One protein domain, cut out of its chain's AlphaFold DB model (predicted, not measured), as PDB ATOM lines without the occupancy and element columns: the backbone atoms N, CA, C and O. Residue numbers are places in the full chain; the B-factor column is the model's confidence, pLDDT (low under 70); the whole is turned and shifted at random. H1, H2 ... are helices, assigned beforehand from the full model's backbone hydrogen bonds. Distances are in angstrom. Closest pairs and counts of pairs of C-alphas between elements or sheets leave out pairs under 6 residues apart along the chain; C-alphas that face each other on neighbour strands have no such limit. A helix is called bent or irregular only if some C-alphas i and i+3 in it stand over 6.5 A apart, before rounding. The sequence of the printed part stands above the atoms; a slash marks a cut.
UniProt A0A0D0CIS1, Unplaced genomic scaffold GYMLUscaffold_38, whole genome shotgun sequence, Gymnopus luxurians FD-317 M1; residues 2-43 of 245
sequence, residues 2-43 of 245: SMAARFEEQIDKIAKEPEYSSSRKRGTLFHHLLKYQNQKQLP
ATOM      1  N   SER A   2      25.325  30.501  35.151       79.38
ATOM      2  CA  SER A   2      23.984  30.795  34.615       79.38
ATOM      3  C   SER A   2      22.911  30.706  35.710       79.38
ATOM      4  O   SER A   2      23.117  30.050  36.732       79.38
ATOM      5  N   MET A   3      21.755  31.348  35.504       74.94
ATOM      6  CA  MET A   3      20.623  31.280  36.444       74.94
ATOM      7  C   MET A   3      20.152  29.833  36.656       74.94
ATOM      8  O   MET A   3      19.928  29.411  37.786       74.94
ATOM      9  N   ALA A   4      20.092  29.051  35.574       73.06
ATOM     10  CA  ALA A   4      19.747  27.632  35.614       73.06
ATOM     11  C   ALA A   4      20.718  26.820  36.489       73.06
ATOM     12  O   ALA A   4      20.268  26.053  37.334       73.06
ATOM     13  N   ALA A   5      22.030  27.061  36.374       80.38
ATOM     14  CA  ALA A   5      23.028  26.391  37.210       80.38
ATOM     15  C   ALA A   5      22.861  26.725  38.706       80.38
ATOM     16  O   ALA A   5      23.054  25.862  39.556       80.38
ATOM     17  N   ARG A   6      22.449  27.959  39.041       81.31
ATOM     18  CA  ARG A   6      22.139  28.344  40.433       81.31
ATOM     19  C   ARG A   6      20.902  27.617  40.960       81.31
ATOM     20  O   ARG A   6      20.895  27.202  42.115       81.31
ATOM     21  N   PHE A   7      19.863  27.464  40.137       81.06
ATOM     22  CA  PHE A   7      18.669  26.713  40.529       81.06
ATOM     23  C   PHE A   7      18.964  25.223  40.698       81.06
ATOM     24  O   PHE A   7      18.492  24.627  41.661       81.06
ATOM     25  N   GLU A   8      19.779  24.632  39.824       82.12
ATOM     26  CA  GLU A   8      20.227  23.243  39.964       82.12
ATOM     27  C   GLU A   8      21.006  23.017  41.260       82.12
ATOM     28  O   GLU A   8      20.692  22.080  41.993       82.12
ATOM     29  N   GLU A   9      21.952  23.903  41.581       84.19
ATOM     30  CA  GLU A   9      22.724  23.841  42.824       84.19
ATOM     31  C   GLU A   9      21.822  23.979  44.061       84.19
ATOM     32  O   GLU A   9      21.961  23.225  45.027       84.19
ATOM     33  N   GLN A  10      20.855  24.903  44.035       80.12
ATOM     34  CA  GLN A  10      19.883  25.055  45.121       80.12
ATOM     35  C   GLN A  10      19.003  23.815  45.287       80.12
ATOM     36  O   GLN A  10      18.766  23.386  46.416       80.12
ATOM     37  N   ILE A  11      18.535  23.229  44.185       80.00
ATOM     38  CA  ILE A  11      17.749  21.993  44.202       80.00
ATOM     39  C   ILE A  11      18.579  20.851  44.796       80.00
ATOM     40  O   ILE A  11      18.082  20.146  45.670       80.00
ATOM     41  N   ASP A  12      19.840  20.702  44.388       83.12
ATOM     42  CA  ASP A  12      20.733  19.663  44.915       83.12
ATOM     43  C   ASP A  12      21.027  19.849  46.399       83.12
ATOM     44  O   ASP A  12      21.067  18.873  47.149       83.12
ATOM     45  N   LYS A  13      21.207  21.096  46.841       82.12
ATOM     46  CA  LYS A  13      21.403  21.407  48.256       82.12
ATOM     47  C   LYS A  13      20.178  21.018  49.084       82.12
ATOM     48  O   LYS A  13      20.319  20.343  50.096       82.12
ATOM     49  N   ILE A  14      18.980  21.387  48.628       77.94
ATOM     50  CA  ILE A  14      17.726  21.076  49.329       77.94
ATOM     51  C   ILE A  14      17.444  19.564  49.308       77.94
ATOM     52  O   ILE A  14      16.970  19.020  50.300       77.94
ATOM     53  N   ALA A  15      17.772  18.864  48.219       75.50
ATOM     54  CA  ALA A  15      17.597  17.414  48.116       75.50
ATOM     55  C   ALA A  15      18.530  16.621  49.051       75.50
ATOM     56  O   ALA A  15      18.157  15.548  49.520       75.50
ATOM     57  N   LYS A  16      19.733  17.143  49.331       77.25
ATOM     58  CA  LYS A  16      20.723  16.515  50.223       77.25
ATOM     59  C   LYS A  16      20.438  16.720  51.713       77.25
ATOM     60  O   LYS A  16      21.012  16.002  52.526       77.25
ATOM     61  N   GLU A  17      19.558  17.652  52.077       70.88
ATOM     62  CA  GLU A  17      19.214  17.972  53.469       70.88
ATOM     63  C   GLU A  17      17.739  17.617  53.784       70.88
ATOM     64  O   GLU A  17      16.905  18.508  53.964       70.88
ATOM     65  N   PRO A  18      17.367  16.323  53.887       57.16
ATOM     66  CA  PRO A  18      15.979  15.916  54.143       57.16
ATOM     67  C   PRO A  18      15.437  16.387  55.510       57.16
ATOM     68  O   PRO A  18      14.230  16.595  55.655       57.16
ATOM     69  N   GLU A  19      16.309  16.638  56.495       52.19
ATOM     70  CA  GLU A  19      15.952  17.220  57.804       52.19
ATOM     71  C   GLU A  19      15.606  18.722  57.744       52.19
ATOM     72  O   GLU A  19      14.965  19.265  58.650       52.19
ATOM     73  N   TYR A  20      15.949  19.418  56.655       51.28
ATOM     74  CA  TYR A  20      15.556  20.818  56.470       51.28
ATOM     75  C   TYR A  20      14.031  20.965  56.285       51.28
ATOM     76  O   TYR A  20      13.454  22.015  56.572       51.28
ATOM     77  N   SER A  21      13.361  19.876  55.881       47.66
ATOM     78  CA  SER A  21      11.902  19.781  55.756       47.66
ATOM     79  C   SER A  21      11.178  19.667  57.109       47.66
ATOM     80  O   SER A  21      10.036  20.112  57.217       47.66
ATOM     81  N   SER A  22      11.820  19.124  58.153       47.69
ATOM     82  CA  SER A  22      11.206  18.930  59.480       47.69
ATOM     83  C   SER A  22      11.507  20.060  60.476       47.69
ATOM     84  O   SER A  22      10.704  20.303  61.376       47.69
ATOM     85  N   SER A  23      12.619  20.788  60.313       47.66
ATOM     86  CA  SER A  23      13.049  21.848  61.246       47.66
ATOM     87  C   SER A  23      12.386  23.217  61.015       47.66
ATOM     88  O   SER A  23      12.183  23.979  61.965       47.66
ATOM     89  N   ARG A  24      11.966  23.542  59.783       51.66
ATOM     90  CA  ARG A  24      11.097  24.700  59.505       51.66
ATOM     91  C   ARG A  24       9.636  24.263  59.503       51.66
ATOM     92  O   ARG A  24       9.213  23.525  58.625       51.66
ATOM     93  N   LYS A  25       8.806  24.863  60.367       55.22
ATOM     94  CA  LYS A  25       7.330  24.725  60.330       55.22
ATOM     95  C   LYS A  25       6.683  25.111  58.976       55.22
ATOM     96  O   LYS A  25       5.479  24.941  58.818       55.22
ATOM     97  N   ARG A  26       7.440  25.669  58.016       59.25
ATOM     98  CA  ARG A  26       6.988  26.054  56.664       59.25
ATOM     99  C   ARG A  26       8.053  25.694  55.618       59.25
ATOM    100  O   ARG A  26       9.111  26.322  55.581       59.25
ATOM    101  N   GLY A  27       7.766  24.710  54.767       66.69
ATOM    102  CA  GLY A  27       8.603  24.364  53.611       66.69
ATOM    103  C   GLY A  27       8.529  25.424  52.506       66.69
ATOM    104  O   GLY A  27       7.523  26.117  52.364       66.69
ATOM    105  N   THR A  28       9.590  25.563  51.707       78.06
ATOM    106  CA  THR A  28       9.591  26.453  50.525       78.06
ATOM    107  C   THR A  28       8.874  25.800  49.336       78.06
ATOM    108  O   THR A  28       8.586  24.600  49.361       78.06
ATOM    109  N   LEU A  29       8.624  26.559  48.261       77.06
ATOM    110  CA  LEU A  29       8.119  26.016  46.990       77.06
ATOM    111  C   LEU A  29       8.968  24.826  46.502       77.06
ATOM    112  O   LEU A  29       8.425  23.795  46.120       77.06
ATOM    113  N   PHE A  30      10.294  24.926  46.617       76.44
ATOM    114  CA  PHE A  30      11.233  23.863  46.252       76.44
ATOM    115  C   PHE A  30      10.979  22.551  46.999       76.44
ATOM    116  O   PHE A  30      11.020  21.491  46.388       76.44
ATOM    117  N   HIS A  31      10.655  22.607  48.296       77.75
ATOM    118  CA  HIS A  31      10.357  21.404  49.083       77.75
ATOM    119  C   HIS A  31       9.083  20.711  48.583       77.75
ATOM    120  O   HIS A  31       9.035  19.486  48.479       77.75
ATOM    121  N   HIS A  32       8.056  21.493  48.240       79.31
ATOM    122  CA  HIS A  32       6.796  20.959  47.723       79.31
ATOM    123  C   HIS A  32       6.974  20.351  46.330       79.31
ATOM    124  O   HIS A  32       6.484  19.251  46.076       79.31
ATOM    125  N   LEU A  33       7.721  21.026  45.454       78.88
ATOM    126  CA  LEU A  33       7.998  20.523  44.113       78.88
ATOM    127  C   LEU A  33       8.899  19.278  44.134       78.88
ATOM    128  O   LEU A  33       8.641  18.346  43.380       78.88
ATOM    129  N   LEU A  34       9.889  19.202  45.032       79.31
ATOM    130  CA  LEU A  34      10.713  18.001  45.239       79.31
ATOM    131  C   LEU A  34       9.885  16.814  45.745       79.31
ATOM    132  O   LEU A  34      10.007  15.702  45.235       79.31
ATOM    133  N   LYS A  35       8.980  17.046  46.707       80.25
ATOM    134  CA  LYS A  35       8.048  16.011  47.175       80.25
ATOM    135  C   LYS A  35       7.184  15.481  46.027       80.25
ATOM    136  O   LYS A  35       7.013  14.271  45.900       80.25
ATOM    137  N   TYR A  36       6.668  16.372  45.182       79.19
ATOM    138  CA  TYR A  36       5.863  15.997  44.020       79.19
ATOM    139  C   TYR A  36       6.686  15.269  42.945       79.19
ATOM    140  O   TYR A  36       6.234  14.266  42.395       79.19
ATOM    141  N   GLN A  37       7.917  15.719  42.689       80.31
ATOM    142  CA  GLN A  37       8.850  15.076  41.766       80.31
ATOM    143  C   GLN A  37       9.135  13.628  42.179       80.31
ATOM    144  O   GLN A  37       9.057  12.742  41.330       80.31
ATOM    145  N   ASN A  38       9.365  13.372  43.471       77.81
ATOM    146  CA  ASN A  38       9.561  12.019  43.999       77.81
ATOM    147  C   ASN A  38       8.316  11.132  43.830       77.81
ATOM    148  O   ASN A  38       8.439   9.949  43.533       77.81
ATOM    149  N   GLN A  39       7.111  11.694  43.973       80.75
ATOM    150  CA  GLN A  39       5.853  10.954  43.792       80.75
ATOM    151  C   GLN A  39       5.549  10.627  42.324       80.75
ATOM    152  O   GLN A  39       4.978   9.579  42.032       80.75
ATOM    153  N   LYS A  40       5.894  11.530  41.400       81.62
ATOM    154  CA  LYS A  40       5.585  11.414  39.964       81.62
ATOM    155  C   LYS A  40       6.769  10.972  39.101       81.62
ATOM    156  O   LYS A  40       6.598  10.849  37.894       81.62
ATOM    157  N   GLN A  41       7.938  10.742  39.703       81.38
ATOM    158  CA  GLN A  41       9.185  10.352  39.029       81.38
ATOM    159  C   GLN A  41       9.556  11.296  37.870       81.38
ATOM    160  O   GLN A  41       9.986  10.871  36.800       81.38
ATOM    161  N   LEU A  42       9.367  12.603  38.077       80.56
ATOM    162  CA  LEU A  42       9.674  13.608  37.058       80.56
ATOM    163  C   LEU A  42      11.193  13.810  36.919       80.56
ATOM    164  O   LEU A  42      11.916  13.769  37.923       80.56
ATOM    165  N   PRO A  43      11.697  14.088  35.703       84.19
ATOM    166  CA  PRO A  43      13.106  14.400  35.510       84.19
ATOM    167  C   PRO A  43      13.465  15.711  36.216       84.19
ATOM    168  O   PRO A  43      12.690  16.670  36.210       84.19
TER     169      PRO A  43
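What this domain is: This is residues 2 to 43 of the 245 residues of an uncharacterized protein of Gymnopus luxurians FD-317 M1 (UniProt A0A0D0CIS1). Two helices, H1 and H3, meet as an L: the later part of H1, residues 11 to 15, and the early part of H3, residues 30 to 34, make the corner. The chain between them loops out beyond this corner, with the very short helix H2 in the loop, and two stretches stick out, residues 22 to 27 of that loop and residues 36 to 41 at the far end of the H3 arm. The printed part has 42 residues, with three named helices in the order H1, H2, H3 and no named strand, and its class is all helix. It is only just compact, close to loose, with a radius of gyration of the C-alphas of 10.8 A, and the C-alphas span 31 by 21 by 16 A.

Where its parts are: H1 comes first, residues 3 to 16, and measures 20.2 A from first to last C-alpha. It begins at C-alpha 3, at (20.623, 31.280, 36.444), and ends at C-alpha 16, at (20.723, 16.515, 50.223). H2, residues 20 to 23, is 5.5 A long. H3, residues 29 to 40, is 16.4 A long, and its last C-alpha, that of Lys 40, is at (5.585, 11.414, 39.964). No helix is bent or irregular.

How they stand to each other: H1 touches H3 with residues 11 to 15 alone, and H3 touches H1 with residues 30 to 34 alone. Their closest C-alphas are those of Ile 11 and Phe 30, 7.1 A apart. The lines of H1 and H3 are only just about perpendicular, at 71 degrees. H1 and H2 are close but not clearly touching; their closest C-alphas, those of Ile 14 and Tyr 20, are 7.5 A apart. H2 and H3 are also close but not clearly touching, with the C-alphas of Ser 21 and His 31 the closest, 7.0 A apart. Every pair of O of residue i and N of residue i+4 is within hydrogen-bond range in H1 and H3, while H2 is too short for such a pair.

The domain as a whole: The two C-alphas farthest apart are those of Ser 2 and Lys 25, 31.2 A, and the first and last printed C-alphas, those of Ser 2 and Pro 43, are 19.7 A apart. Without the stretches that stand free, residues 22 to 27 and residues 36 to 41, of which 36 to 40 belong to H3, the body has 30 residues and spans 28 by 18 by 16 A. The printed part has no cut, and the links from H1 to H2 and from H2 to H3 are tight, with 3 and 5 residues. The mean pLDDT of the printed part is 73.2, and the model's confidence is low, under 70, at residues 18 to 27.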